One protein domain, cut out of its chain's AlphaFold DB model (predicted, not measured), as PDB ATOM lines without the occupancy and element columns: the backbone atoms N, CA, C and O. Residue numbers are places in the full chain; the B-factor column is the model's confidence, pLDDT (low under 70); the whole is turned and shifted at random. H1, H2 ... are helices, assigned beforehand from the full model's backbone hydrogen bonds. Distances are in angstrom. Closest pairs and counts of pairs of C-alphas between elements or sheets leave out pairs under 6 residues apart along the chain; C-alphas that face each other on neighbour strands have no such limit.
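This is residues 2 to 106 of the 107 residues of an uncharacterized protein of Candidatus Pelagibacter ubique HIMB083 (UniProt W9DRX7). What is the main picture? The long helix H2 is the spine; H1 folds back along it as the other half of a helical hairpin, and H4 crosses H2 on another side, with residues 100 to 106 sticking out. The short H3 lies in the chain between H2 and H4 and is near H2. What is the make-up and outline? The printed part has 105 residues with four named helices, H1 to H4 in chain order, and no named strand: all helix. It is loose, with a radius of gyration of the C-alphas of 16.4 A, and elongated, spanning 53 by 31 by 23 A.

Where does the first helix run? H1, residues 2 to 20, is 26.7 A long and begins at C-alpha 2, (47.016, 1.634, -11.328). Where are the others? H2, residues 30 to 57, is 40.8 A long, and H3 is residues 67 to 70. H4, residues 82 to 104, is 33.0 A long and ends at C-alpha 104, (37.555, 25.453, 10.895).

How does H1 stand to H2? They touch and run opposite ways at 37 degrees, only just a steep tilt; residues 9 to 16 of H1 alone touch H2, with Phe 9 and Phe 43 the closest C-alphas at 6.8 A. How do H3 and H4 stand? H3 is close to but not clearly touching H2, closest C-alphas Ile 51 and Leu 67, 7.6 A. H4 touches H2, opposite ways at a steep tilt of 44 degrees, closest C-alphas Gly 46 and Gly 90, 4.0 A; H1 and H4 are only just apart, closest C-alphas 8.2 A. What do the backbones show? Every O i to N i+4 pair is within hydrogen-bond range in H1, H2 and H4; H3 is too short for such a pair.

How far does it reach? The two C-alphas farthest apart, those of Gly 23 and Pro 61, are 55.2 A apart. Are there cuts, long links or weak places? The printed part has no cut, and the link from H3 to H4, 11 residues, is long. Mean pLDDT of the printed part is 88.3, with residues 22 to 23, 25 to 26 and 80 under 70.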
ATOM      1  N   PHE A   2      47.508   0.496 -10.548       89.25
ATOM      2  CA  PHE A   2      47.016   1.634 -11.328       89.25
ATOM      3  C   PHE A   2      45.565   1.492 -11.801       89.25
ATOM      4  O   PHE A   2      44.718   2.270 -11.388       89.25
ATOM      5  N   TRP A   3      45.255   0.452 -12.584       89.62
ATOM      6  CA  TRP A   3      43.915   0.246 -13.146       89.62
ATOM      7  C   TRP A   3      42.810   0.117 -12.095       89.62
ATOM      8  O   TRP A   3      41.683   0.522 -12.350       89.62
ATOM      9  N   ILE A   4      43.129  -0.399 -10.906       92.00
ATOM     10  CA  ILE A   4      42.171  -0.509  -9.799       92.00
ATOM     11  C   ILE A   4      41.904   0.878  -9.209       92.00
ATOM     12  O   ILE A   4      40.751   1.272  -9.066       92.00
ATOM     13  N   ILE A   5      42.963   1.636  -8.909       93.38
ATOM     14  CA  ILE A   5      42.866   2.987  -8.337       93.38
ATOM     15  C   ILE A   5      42.174   3.922  -9.332       93.38
ATOM     16  O   ILE A   5      41.163   4.539  -9.005       93.38
ATOM     17  N   PHE A   6      42.668   3.972 -10.568       93.12
ATOM     18  CA  PHE A   6      42.115   4.804 -11.628       93.12
ATOM     19  C   PHE A   6      40.689   4.382 -11.999       93.12
ATOM     20  O   PHE A   6      39.805   5.226 -12.091       93.12
ATOM     21  N   GLY A   7      40.424   3.078 -12.112       94.50
ATOM     22  CA  GLY A   7      39.075   2.556 -12.334       94.50
ATOM     23  C   GLY A   7      38.111   2.959 -11.219       94.50
ATOM     24  O   GLY A   7      37.030   3.462 -11.506       94.50
ATOM     25  N   SER A   8      38.518   2.836  -9.950       95.62
ATOM     26  CA  SER A   8      37.693   3.251  -8.807       95.62
ATOM     27  C   SER A   8      37.397   4.753  -8.808       95.62
ATOM     28  O   SER A   8      36.262   5.152  -8.546       95.62
ATOM     29  N   PHE A   9      38.381   5.576  -9.184       96.44
ATOM     30  CA  PHE A   9      38.205   7.012  -9.358       96.44
ATOM     31  C   PHE A   9      37.176   7.325 -10.451       96.44
ATOM     32  O   PHE A   9      36.241   8.084 -10.204       96.44
ATOM     33  N   ILE A  10      37.294   6.702 -11.629       96.69
ATOM     34  CA  ILE A  10      36.352   6.907 -12.737       96.69
ATOM     35  C   ILE A  10      34.946   6.421 -12.365       96.69
ATOM     36  O   ILE A  10      33.973   7.128 -12.617       96.69
ATOM     37  N   CYS A  11      34.813   5.263 -11.713       95.88
ATOM     38  CA  CYS A  11      33.523   4.772 -11.229       95.88
ATOM     39  C   CYS A  11      32.867   5.759 -10.255       95.88
ATOM     40  O   CYS A  11      31.681   6.061 -10.395       95.88
ATOM     41  N   LEU A  12      33.632   6.294  -9.300       94.62
ATOM     42  CA  LEU A  12      33.141   7.281  -8.340       94.62
ATOM     43  C   LEU A  12      32.760   8.603  -9.021       94.62
ATOM     44  O   LEU A  12      31.734   9.194  -8.683       94.62
ATOM     45  N   LEU A  13      33.554   9.048  -9.997       94.31
ATOM     46  CA  LEU A  13      33.287  10.255 -10.775       94.31
ATOM     47  C   LEU A  13      31.973  10.122 -11.550       94.31
ATOM     48  O   LEU A  13      31.096  10.975 -11.423       94.31
ATOM     49  N   LEU A  14      31.801   9.026 -12.293       93.12
ATOM     50  CA  LEU A  14      30.578   8.748 -13.046       93.12
ATOM     51  C   LEU A  14      29.364   8.619 -12.123       93.12
ATOM     52  O   LEU A  14      28.310   9.185 -12.414       93.12
ATOM     53  N   PHE A  15      29.517   7.940 -10.984       90.88
ATOM     54  CA  PHE A  15      28.468   7.850  -9.971       90.88
ATOM     55  C   PHE A  15      28.037   9.236  -9.476       90.88
ATOM     56  O   PHE A  15      26.843   9.529  -9.415       90.88
ATOM     57  N   MET A  16      28.996  10.117  -9.178       89.44
ATOM     58  CA  MET A  16      28.718  11.485  -8.740       89.44
ATOM     59  C   MET A  16      28.059  12.328  -9.835       89.44
ATOM     60  O   MET A  16      27.115  13.059  -9.538       89.44
ATOM     61  N   MET A  17      28.481  12.190 -11.095       88.31
ATOM     62  CA  MET A  17      27.831  12.856 -12.231       88.31
ATOM     63  C   MET A  17      26.368  12.418 -12.373       88.31
ATOM     64  O   MET A  17      25.481  13.260 -12.499       88.31
ATOM     65  N   MET A  18      26.085  11.116 -12.261       85.50
ATOM     66  CA  MET A  18      24.711  10.608 -12.279       85.50
ATOM     67  C   MET A  18      23.901  11.101 -11.073       85.50
ATOM     68  O   MET A  18      22.740  11.482 -11.226       85.50
ATOM     69  N   ALA A  19      24.489  11.118  -9.874       82.38
ATOM     70  CA  ALA A  19      23.833  11.573  -8.645       82.38
ATOM     71  C   ALA A  19      23.611  13.100  -8.583       82.38
ATOM     72  O   ALA A  19      22.830  13.579  -7.751       82.38
ATOM     73  N   ALA A  20      24.294  13.869  -9.434       77.31
ATOM     74  CA  ALA A  20      24.119  15.311  -9.574       77.31
ATOM     75  C   ALA A  20      22.963  15.695 -10.516       77.31
ATOM     76  O   ALA A  20      22.512  16.839 -10.462       77.31
ATOM     77  N   ASN A  21      22.448  14.765 -11.332       80.81
ATOM     78  CA  ASN A  21      21.348  15.060 -12.249       80.81
ATOM     79  C   ASN A  21      20.054  15.434 -11.498       80.81
ATOM     80  O   ASN A  21      19.614  14.687 -10.613       80.81
ATOM     81  N   PRO A  22      19.404  16.558 -11.860       66.06
ATOM     82  CA  PRO A  22      18.143  16.970 -11.256       66.06
ATOM     83  C   PRO A  22      17.053  15.926 -11.545       66.06
ATOM     84  O   PRO A  22      16.815  15.561 -12.692       66.06
ATOM     85  N   GLY A  23      16.423  15.412 -10.484       67.44
ATOM     86  CA  GLY A  23      15.437  14.323 -10.544       67.44
ATOM     87  C   GLY A  23      15.970  12.960 -10.090       67.44
ATOM     88  O   GLY A  23      15.181  12.065  -9.792       67.44
ATOM     89  N   ASN A  24      17.292  12.802  -9.952       70.31
ATOM     90  CA  ASN A  24      17.869  11.551  -9.482       70.31
ATOM     91  C   ASN A  24      17.902  11.470  -7.946       70.31
ATOM     92  O   ASN A  24      18.311  12.400  -7.251       70.31
ATOM     93  N   THR A  25      17.483  10.327  -7.403       69.25
ATOM     94  CA  THR A  25      17.356  10.096  -5.957       69.25
ATOM     95  C   THR A  25      18.464   9.223  -5.365       69.25
ATOM     96  O   THR A  25      18.427   8.945  -4.168       69.25
ATOM     97  N   LEU A  26      19.469   8.840  -6.167       69.88
ATOM     98  CA  LEU A  26      20.570   7.950  -5.763       69.88
ATOM     99  C   LEU A  26      21.313   8.414  -4.502       69.88
ATOM    100  O   LEU A  26      21.649   7.597  -3.651       69.88
ATOM    101  N   VAL A  27      21.548   9.720  -4.349       74.88
ATOM    102  CA  VAL A  27      22.140  10.289  -3.131       74.88
ATOM    103  C   VAL A  27      21.294  11.478  -2.699       74.88
ATOM    104  O   VAL A  27      21.413  12.568  -3.250       74.88
ATOM    105  N   LYS A  28      20.411  11.282  -1.717       73.00
ATOM    106  CA  LYS A  28      19.585  12.374  -1.163       73.00
ATOM    107  C   LYS A  28      20.288  13.138  -0.042       73.00
ATOM    108  O   LYS A  28      20.049  14.327   0.137       73.00
ATOM    109  N   ASN A  29      21.159  12.466   0.711       82.75
ATOM    110  CA  ASN A  29      21.814  13.059   1.871       82.75
ATOM    111  C   ASN A  29      22.953  13.997   1.441       82.75
ATOM    112  O   ASN A  29      23.953  13.556   0.873       82.75
ATOM    113  N   LYS A  30      22.816  15.287   1.767       83.62
ATOM    114  CA  LYS A  30      23.827  16.322   1.512       83.62
ATOM    115  C   LYS A  30      25.197  15.949   2.086       83.62
ATOM    116  O   LYS A  30      26.193  16.062   1.381       83.62
ATOM    117  N   LYS A  31      25.239  15.418   3.313       86.12
ATOM    118  CA  LYS A  31      26.486  15.015   3.979       86.12
ATOM    119  C   LYS A  31      27.199  13.888   3.227       86.12
ATOM    120  O   LYS A  31      28.420  13.874   3.134       86.12
ATOM    121  N   THR A  32      26.441  12.955   2.653       86.69
ATOM    122  CA  THR A  32      27.006  11.884   1.823       86.69
ATOM    123  C   THR A  32      27.583  12.442   0.523       86.69
ATOM    124  O   THR A  32      28.676  12.037   0.143       86.69
ATOM    125  N   LYS A  33      26.909  13.398  -0.134       86.69
ATOM    126  CA  LYS A  33      27.454  14.061  -1.334       86.69
ATOM    127  C   LYS A  33      28.766  14.784  -1.042       86.69
ATOM    128  O   LYS A  33      29.706  14.655  -1.818       86.69
ATOM    129  N   GLU A  34      28.823  15.512   0.071       89.19
ATOM    130  CA  GLU A  34      30.036  16.205   0.515       89.19
ATOM    131  C   GLU A  34      31.178  15.211   0.749       89.19
ATOM    132  O   GLU A  34      32.239  15.369   0.161       89.19
ATOM    133  N   HIS A  35      30.940  14.114   1.475       90.25
ATOM    134  CA  HIS A  35      31.969  13.092   1.691       90.25
ATOM    135  C   HIS A  35      32.456  12.407   0.407       90.25
ATOM    136  O   HIS A  35      33.643  12.110   0.286       90.25
ATOM    137  N   LEU A  36      31.569  12.142  -0.555       92.50
ATOM    138  CA  LEU A  36      31.967  11.558  -1.840       92.50
ATOM    139  C   LEU A  36      32.790  12.545  -2.679       92.50
ATOM    140  O   LEU A  36      33.740  12.139  -3.348       92.50
ATOM    141  N   LEU A  37      32.461  13.837  -2.617       93.25
ATOM    142  CA  LEU A  37      33.248  14.893  -3.247       93.25
ATOM    143  C   LEU A  37      34.617  15.056  -2.573       93.25
ATOM    144  O   LEU A  37      35.626  15.190  -3.267       93.25
ATOM    145  N   ASP A  38      34.669  14.995  -1.244       95.25
ATOM    146  CA  ASP A  38      35.916  15.011  -0.477       95.25
ATOM    147  C   ASP A  38      36.811  13.827  -0.873       95.25
ATOM    148  O   ASP A  38      38.012  13.992  -1.085       95.25
ATOM    149  N   LEU A  39      36.215  12.642  -1.052       95.69
ATOM    150  CA  LEU A  39      36.916  11.443  -1.503       95.69
ATOM    151  C   LEU A  39      37.476  11.613  -2.924       95.69
ATOM    152  O   LEU A  39      38.652  11.334  -3.149       95.69
ATOM    153  N   LEU A  40      36.677  12.123  -3.873       96.19
ATOM    154  CA  LEU A  40      37.147  12.452  -5.228       96.19
ATOM    155  C   LEU A  40      38.291  13.469  -5.211       96.19
ATOM    156  O   LEU A  40      39.260  13.332  -5.958       96.19
ATOM    157  N   THR A  41      38.196  14.472  -4.343       96.88
ATOM    158  CA  THR A  41      39.227  15.502  -4.188       96.88
ATOM    159  C   THR A  41      40.523  14.892  -3.654       96.88
ATOM    160  O   THR A  41      41.598  15.210  -4.158       96.88
ATOM    161  N   ALA A  42      40.440  13.956  -2.705       97.94
ATOM    162  CA  ALA A  42      41.600  13.216  -2.215       97.94
ATOM    163  C   ALA A  42      42.240  12.334  -3.303       97.94
ATOM    164  O   ALA A  42      43.463  12.331  -3.428       97.94
ATOM    165  N   PHE A  43      41.444  11.657  -4.145       97.56
ATOM    166  CA  PHE A  43      41.962  10.942  -5.326       97.56
ATOM    167  C   PHE A  43      42.764  11.870  -6.242       97.56
ATOM    168  O   PHE A  43      43.896  11.548  -6.603       97.56
ATOM    169  N   MET A  44      42.207  13.039  -6.572       97.50
ATOM    170  CA  MET A  44      42.896  14.044  -7.387       97.50
ATOM    171  C   MET A  44      44.195  14.519  -6.736       97.50
ATOM    172  O   MET A  44      45.211  14.619  -7.419       97.50
ATOM    173  N   GLY A  45      44.186  14.756  -5.424       97.75
ATOM    174  CA  GLY A  45      45.381  15.127  -4.672       97.75
ATOM    175  C   GLY A  45      46.483  14.068  -4.743       97.75
ATOM    176  O   GLY A  45      47.640  14.403  -4.990       97.75
ATOM    177  N   GLY A  46      46.125  12.786  -4.621       97.06
ATOM    178  CA  GLY A  46      47.054  11.673  -4.819       97.06
ATOM    179  C   GLY A  46      47.664  11.654  -6.223       97.06
ATOM    180  O   GLY A  46      48.882  11.571  -6.363       97.06
ATOM    181  N   PHE A  47      46.844  11.779  -7.271       96.12
ATOM    182  CA  PHE A  47      47.332  11.796  -8.656       96.12
ATOM    183  C   PHE A  47      48.235  12.995  -8.954       96.12
ATOM    184  O   PHE A  47      49.302  12.827  -9.544       96.12
ATOM    185  N   ILE A  48      47.834  14.192  -8.523       96.12
ATOM    186  CA  ILE A  48      48.619  15.415  -8.715       96.12
ATOM    187  C   ILE A  48      49.962  15.302  -7.996       96.12
ATOM    188  O   ILE A  48      50.976  15.703  -8.559       96.12
ATOM    189  N   PHE A  49      49.996  14.728  -6.792       96.31
ATOM    190  CA  PHE A  49      51.245  14.563  -6.056       96.31
ATOM    191  C   PHE A  49      52.229  13.639  -6.783       96.31
ATOM    192  O   PHE A  49      53.397  13.988  -6.910       96.31
ATOM    193  N   VAL A  50      51.763  12.515  -7.341       94.56
ATOM    194  CA  VAL A  50      52.611  11.636  -8.171       94.56
ATOM    195  C   VAL A  50      53.203  12.404  -9.358       94.56
ATOM    196  O   VAL A  50      54.402  12.324  -9.608       94.56
ATOM    197  N   ILE A  51      52.383  13.189 -10.062       93.06
ATOM    198  CA  ILE A  51      52.848  14.012 -11.189       93.06
ATOM    199  C   ILE A  51      53.869  15.058 -10.719       93.06
ATOM    200  O   ILE A  51      54.879  15.269 -11.384       93.06
ATOM    201  N   ALA A  52      53.629  15.696  -9.573       93.31
ATOM    202  CA  ALA A  52      54.532  16.693  -9.011       93.31
ATOM    203  C   ALA A  52      55.901  16.098  -8.652       93.31
ATOM    204  O   ALA A  52      56.915  16.733  -8.931       93.31
ATOM    205  N   VAL A  53      55.943  14.881  -8.098       91.31
ATOM    206  CA  VAL A  53      57.204  14.173  -7.820       91.31
ATOM    207  C   VAL A  53      57.973  13.919  -9.113       91.31
ATOM    208  O   VAL A  53      59.143  14.277  -9.197       91.31
ATOM    209  N   TYR A  54      57.314  13.414 -10.157       89.56
ATOM    210  CA  TYR A  54      57.978  13.204 -11.444       89.56
ATOM    211  C   TYR A  54      58.484  14.498 -12.091       89.56
ATOM    212  O   TYR A  54      59.570  14.516 -12.662       89.56
ATOM    213  N   LEU A  55      57.720  15.590 -12.000       89.88
ATOM    214  CA  LEU A  55      58.165  16.902 -12.482       89.88
ATOM    215  C   LEU A  55      59.377  17.412 -11.696       89.88
ATOM    216  O   LEU A  55      60.268  18.026 -12.280       89.88
ATOM    217  N   PHE A  56      59.419  17.150 -10.390       89.56
ATOM    218  CA  PHE A  56      60.555  17.497  -9.546       89.56
ATOM    219  C   PHE A  56      61.797  16.673  -9.912       89.56
ATOM    220  O   PHE A  56      62.863  17.245 -10.121       89.56
ATOM    221  N   GLU A  57      61.668  15.358 -10.087       85.44
ATOM    222  CA  GLU A  57      62.776  14.486 -10.504       85.44
ATOM    223  C   GLU A  57      63.294  14.830 -11.907       85.44
ATOM    224  O   GLU A  57      64.500  14.860 -12.146       85.44
ATOM    225  N   ALA A  58      62.394  15.171 -12.829       87.06
ATOM    226  CA  ALA A  58      62.756  15.575 -14.182       87.06
ATOM    227  C   ALA A  58      63.492  16.922 -14.259       87.06
ATOM    228  O   ALA A  58      64.026  17.252 -15.313       87.06
ATOM    229  N   SER A  59      63.534  17.701 -13.174       84.56
ATOM    230  CA  SER A  59      64.302  18.952 -13.125       84.56
ATOM    231  C   SER A  59      65.820  18.740 -12.997       84.56
ATOM    232  O   SER A  59      66.587  19.693 -13.139       84.56
ATOM    233  N   HIS A  60      66.270  17.503 -12.753       85.69
ATOM    234  CA  HIS A  60      67.687  17.148 -12.730       85.69
ATOM    235  C   HIS A  60      68.307  17.119 -14.141       85.69
ATOM    236  O   HIS A  60      67.593  16.878 -15.112       85.69
ATOM    237  N   PRO A  61      69.638  17.305 -14.279       79.81
ATOM    238  CA  PRO A  61      70.314  17.386 -15.582       79.81
ATOM    239  C   PRO A  61      70.076  16.189 -16.516       79.81
ATOM    240  O   PRO A  61      70.014  16.372 -17.727       79.81
ATOM    241  N   ASP A  62      69.903  14.991 -15.949       81.62
ATOM    242  CA  ASP A  62      69.626  13.745 -16.681       81.62
ATOM    243  C   ASP A  62      68.143  13.325 -16.604       81.62
ATOM    244  O   ASP A  62      67.755  12.242 -17.049       81.62
ATOM    245  N   GLY A  63      67.306  14.162 -15.989       76.62
ATOM    246  CA  GLY A  63      65.892  13.906 -15.776       76.62
ATOM    247  C   GLY A  63      65.075  14.123 -17.047       76.62
ATOM    248  O   GLY A  63      65.287  15.068 -17.803       76.62
ATOM    249  N   PHE A  64      64.086  13.261 -17.279       78.31
ATOM    250  CA  PHE A  64      63.064  13.492 -18.294       78.31
ATOM    251  C   PHE A  64      61.687  13.147 -17.735       78.31
ATOM    252  O   PHE A  64      61.511  12.143 -17.041       78.31
ATOM    253  N   PHE A  65      60.699  13.980 -18.061       82.19
ATOM    254  CA  PHE A  65      59.309  13.733 -17.705       82.19
ATOM    255  C   PHE A  65      58.511  13.319 -18.931       82.19
ATOM    256  O   PHE A  65      58.438  14.045 -19.925       82.19
ATOM    257  N   ARG A  66      57.868  12.160 -18.835       80.69
ATOM    258  CA  ARG A  66      56.925  11.667 -19.833       80.69
ATOM    259  C   ARG A  66      55.725  11.076 -19.123       80.69
ATOM    260  O   ARG A  66      55.743   9.918 -18.714       80.69
ATOM    261  N   LEU A  67      54.678  11.890 -18.989       79.94
ATOM    262  CA  LEU A  67      53.432  11.519 -18.314       79.94
ATOM    263  C   LEU A  67      52.876  10.183 -18.840       79.94
ATOM    264  O   LEU A  67      52.463   9.332 -18.057       79.94
ATOM    265  N   ASP A  68      52.909   9.985 -20.159       79.38
ATOM    266  CA  ASP A  68      52.446   8.775 -20.845       79.38
ATOM    267  C   ASP A  68      53.212   7.510 -20.436       79.38
ATOM    268  O   ASP A  68      52.610   6.446 -20.312       79.38
ATOM    269  N   LEU A  69      54.518   7.624 -20.196       77.62
ATOM    270  CA  LEU A  69      55.376   6.487 -19.855       77.62
ATOM    271  C   LEU A  69      55.537   6.258 -18.355       77.62
ATOM    272  O   LEU A  69      55.791   5.132 -17.958       77.62
ATOM    273  N   GLN A  70      55.430   7.299 -17.534       81.31
ATOM    274  CA  GLN A  70      55.727   7.226 -16.100       81.31
ATOM    275  C   GLN A  70      54.447   7.139 -15.263       81.31
ATOM    276  O   GLN A  70      54.300   6.285 -14.391       81.31
ATOM    277  N   PHE A  71      53.457   7.987 -15.552       85.62
ATOM    278  CA  PHE A  71      52.216   7.993 -14.781       85.62
ATOM    279  C   PHE A  71      51.281   6.850 -15.191       85.62
ATOM    280  O   PHE A  71      50.682   6.211 -14.329       85.62
ATOM    281  N   PHE A  72      51.153   6.568 -16.492       86.69
ATOM    282  CA  PHE A  72      50.233   5.538 -16.991       86.69
ATOM    283  C   PHE A  72      50.836   4.126 -17.050       86.69
ATOM    284  O   PHE A  72      50.099   3.158 -17.271       86.69
ATOM    285  N   ASP A  73      52.142   3.955 -16.812       87.75
ATOM    286  CA  ASP A  73      52.743   2.624 -16.772       87.75
ATOM    287  C   ASP A  73      52.365   1.888 -15.484       87.75
ATOM    288  O   ASP A  73      52.835   2.158 -14.380       87.75
ATOM    289  N   SER A  74      51.518   0.872 -15.639       84.12
ATOM    290  CA  SER A  74      51.041   0.035 -14.539       84.12
ATOM    291  C   SER A  74      52.146  -0.641 -13.707       84.12
ATOM    292  O   SER A  74      51.866  -1.065 -12.578       84.12
ATOM    293  N   ARG A  75      53.375  -0.761 -14.238       85.25
ATOM    294  CA  ARG A  75      54.535  -1.344 -13.545       85.25
ATOM    295  C   ARG A  75      55.002  -0.489 -12.369       85.25
ATOM    296  O   ARG A  75      55.375  -1.068 -11.348       85.25
ATOM    297  N   ASP A  76      54.873   0.829 -12.467       86.25
ATOM    298  CA  ASP A  76      55.301   1.769 -11.422       86.25
ATOM    299  C   ASP A  76      54.294   1.866 -10.266       86.25
ATOM    300  O   ASP A  76      54.599   2.340  -9.176       86.25
ATOM    301  N   TRP A  77      53.097   1.302 -10.448       90.81
ATOM    302  CA  TRP A  77      52.023   1.249  -9.451       90.81
ATOM    303  C   TRP A  77      51.943  -0.100  -8.729       90.81
ATOM    304  O   TRP A  77      50.851  -0.658  -8.530       90.81
ATOM    305  N   ARG A  78      53.097  -0.682  -8.405       85.19
ATOM    306  CA  ARG A  78      53.216  -1.916  -7.614       85.19
ATOM    307  C   ARG A  78      53.567  -1.582  -6.163       85.19
ATOM    308  O   ARG A  78      54.080  -0.508  -5.869       85.19
ATOM    309  N   ILE A  79      53.285  -2.512  -5.252       79.69
ATOM    310  CA  ILE A  79      53.706  -2.393  -3.850       79.69
ATOM    311  C   ILE A  79      55.241  -2.359  -3.813       79.69
ATOM    312  O   ILE A  79      55.880  -3.205  -4.438       79.69
ATOM    313  N   GLY A  80      55.816  -1.377  -3.114       69.31
ATOM    314  CA  GLY A  80      57.268  -1.162  -3.058       69.31
ATOM    315  C   GLY A  80      57.852  -0.353  -4.225       69.31
ATOM    316  O   GLY A  80      59.063  -0.370  -4.414       69.31
ATOM    317  N   ARG A  81      57.010   0.322  -5.019       71.75
ATOM    318  CA  ARG A  81      57.406   1.303  -6.046       71.75
ATOM    319  C   ARG A  81      56.851   2.691  -5.724       71.75
ATOM    320  O   ARG A  81      55.919   2.821  -4.925       71.75
ATOM    321  N   ASP A  82      57.404   3.701  -6.384       79.19
ATOM    322  CA  ASP A  82      57.276   5.101  -5.976       79.19
ATOM    323  C   ASP A  82      55.853   5.657  -6.152       79.19
ATOM    324  O   ASP A  82      55.333   6.314  -5.247       79.19
ATOM    325  N   ASN A  83      55.139   5.309  -7.233       91.06
ATOM    326  CA  ASN A  83      53.824   5.912  -7.508       91.06
ATOM    327  C   ASN A  83      52.764   5.555  -6.478       91.06
ATOM    328  O   ASN A  83      51.953   6.402  -6.117       91.06
ATOM    329  N   LEU A  84      52.750   4.311  -5.993       91.69
ATOM    330  CA  LEU A  84      51.749   3.900  -5.014       91.69
ATOM    331  C   LEU A  84      51.960   4.624  -3.678       91.69
ATOM    332  O   LEU A  84      50.992   5.092  -3.083       91.69
ATOM    333  N   GLY A  85      53.215   4.735  -3.229       92.19
ATOM    334  CA  GLY A  85      53.563   5.456  -2.005       92.19
ATOM    335  C   GLY A  85      53.231   6.943  -2.113       92.19
ATOM    336  O   GLY A  85      52.509   7.476  -1.269       92.19
ATOM    337  N   ASN A  86      53.664   7.580  -3.201       94.31
ATOM    338  CA  ASN A  86      53.391   8.987  -3.487       94.31
ATOM    339  C   ASN A  86      51.884   9.260  -3.600       94.31
ATOM    340  O   ASN A  86      51.378  10.214  -3.009       94.31
ATOM    341  N   PHE A  87      51.135   8.386  -4.275       96.12
ATOM    342  CA  PHE A  87      49.682   8.491  -4.367       96.12
ATOM    343  C   PHE A  87      49.021   8.429  -2.986       96.12
ATOM    344  O   PHE A  87      48.213   9.298  -2.663       96.12
ATOM    345  N   ILE A  88      49.365   7.428  -2.165       95.06
ATOM    346  CA  ILE A  88      48.801   7.267  -0.814       95.06
ATOM    347  C   ILE A  88      49.120   8.495   0.041       95.06
ATOM    348  O   ILE A  88      48.234   9.015   0.721       95.06
ATOM    349  N   PHE A  89      50.357   8.990  -0.022       95.44
ATOM    350  CA  PHE A  89      50.769  10.180   0.710       95.44
ATOM    351  C   PHE A  89      49.966  11.418   0.289       95.44
ATOM    352  O   PHE A  89      49.389  12.095   1.145       95.44
ATOM    353  N   GLY A  90      49.864  11.688  -1.016       97.31
ATOM    354  CA  GLY A  90      49.093  12.814  -1.549       97.31
ATOM    355  C   GLY A  90      47.599  12.713  -1.229       97.31
ATOM    356  O   GLY A  90      46.976  13.703  -0.839       97.31
ATOM    357  N   PHE A  91      47.035  11.507  -1.307       97.69
ATOM    358  CA  PHE A  91      45.644  11.224  -0.966       97.69
ATOM    359  C   PHE A  91      45.346  11.514   0.509       97.69
ATOM    360  O   PHE A  91      44.442  12.294   0.816       97.69
ATOM    361  N   ILE A  92      46.120  10.924   1.428       97.69
ATOM    362  CA  ILE A  92      45.930  11.092   2.877       97.69
ATOM    363  C   ILE A  92      46.127  12.556   3.264       97.69
ATOM    364  O   ILE A  92      45.301  13.113   3.983       97.69
ATOM    365  N   SER A  93      47.176  13.200   2.748       97.81
ATOM    366  CA  SER A  93      47.466  14.608   3.036       97.81
ATOM    367  C   SER A  93      46.321  15.513   2.591       97.81
ATOM    368  O   SER A  93      45.861  16.364   3.353       97.81
ATOM    369  N   THR A  94      45.788  15.285   1.389       98.19
ATOM    370  CA  THR A  94      44.639  16.040   0.877       98.19
ATOM    371  C   THR A  94      43.402  15.814   1.744       98.19
ATOM    372  O   THR A  94      42.717  16.771   2.102       98.19
ATOM    373  N   TYR A  95      43.140  14.572   2.155       96.44
ATOM    374  CA  TYR A  95      42.010  14.258   3.024       96.44
ATOM    375  C   TYR A  95      42.129  14.918   4.409       96.44
ATOM    376  O   TYR A  95      41.148  15.461   4.920       96.44
ATOM    377  N   ILE A  96      43.331  14.951   4.995       96.75
ATOM    378  CA  ILE A  96      43.607  15.662   6.252       96.75
ATOM    379  C   ILE A  96      43.327  17.160   6.098       96.75
ATOM    380  O   ILE A  96      42.655  17.742   6.949       96.75
ATOM    381  N   ILE A  97      43.775  17.787   5.006       96.88
ATOM    382  CA  ILE A  97      43.517  19.211   4.736       96.88
ATOM    383  C   ILE A  97      42.011  19.486   4.659       96.88
ATOM    384  O   ILE A  97      41.521  20.441   5.268       96.88
ATOM    385  N   ILE A  98      41.259  18.643   3.947       96.19
ATOM    386  CA  ILE A  98      39.797  18.753   3.851       96.19
ATOM    387  C   ILE A  98      39.152  18.620   5.235       96.19
ATOM    388  O   ILE A  98      38.301  19.437   5.603       96.19
ATOM    389  N   PHE A  99      39.579  17.632   6.022       93.44
ATOM    390  CA  PHE A  99      39.083  17.418   7.377       93.44
ATOM    391  C   PHE A  99      39.332  18.637   8.271       93.44
ATOM    392  O   PHE A  99      38.391  19.143   8.887       93.44
ATOM    393  N   ILE A 100      40.563  19.155   8.296       94.38
ATOM    394  CA  ILE A 100      40.933  20.350   9.065       94.38
ATOM    395  C   ILE A 100      40.072  21.542   8.627       94.38
ATOM    396  O   ILE A 100      39.451  22.197   9.465       94.38
ATOM    397  N   ARG A 101      39.938  21.777   7.315       93.94
ATOM    398  CA  ARG A 101      39.082  22.839   6.758       93.94
ATOM    399  C   ARG A 101      37.625  22.710   7.215       93.94
ATOM    400  O   ARG A 101      36.981  23.723   7.478       93.94
ATOM    401  N   SER A 102      37.098  21.489   7.299       89.75
ATOM    402  CA  SER A 102      35.737  21.226   7.782       89.75
ATOM    403  C   SER A 102      35.565  21.595   9.258       89.75
ATOM    404  O   SER A 102      34.520  22.130   9.625       89.75
ATOM    405  N   GLN A 103      36.580  21.368  10.099       88.31
ATOM    406  CA  GLN A 103      36.547  21.786  11.506       88.31
ATOM    407  C   GLN A 103      36.611  23.310  11.648       88.31
ATOM    408  O   GLN A 103      35.818  23.875  12.393       88.31
ATOM    409  N   TYR A 104      37.468  23.986  10.875       87.69
ATOM    410  CA  TYR A 104      37.555  25.453  10.895       87.69
ATOM    411  C   TYR A 104      36.257  26.149  10.482       87.69
ATOM    412  O   TYR A 104      35.954  27.208  11.008       87.69
ATOM    413  N   LYS A 105      35.468  25.571   9.568       83.25
ATOM    414  CA  LYS A 105      34.174  26.147   9.160       83.25
ATOM    415  C   LYS A 105      33.057  26.002  10.203       83.25
ATOM    416  O   LYS A 105      31.975  26.539   9.983       83.25
ATOM    417  N   LYS A 106      33.266  25.203  11.252       76.88
ATOM    418  CA  LYS A 106      32.290  24.996  12.336       76.88
ATOM    419  C   LYS A 106      32.528  25.914  13.536       76.88
ATOM    420  O   LYS A 106      31.639  25.998  14.377       76.88
TER     421      LYS A 106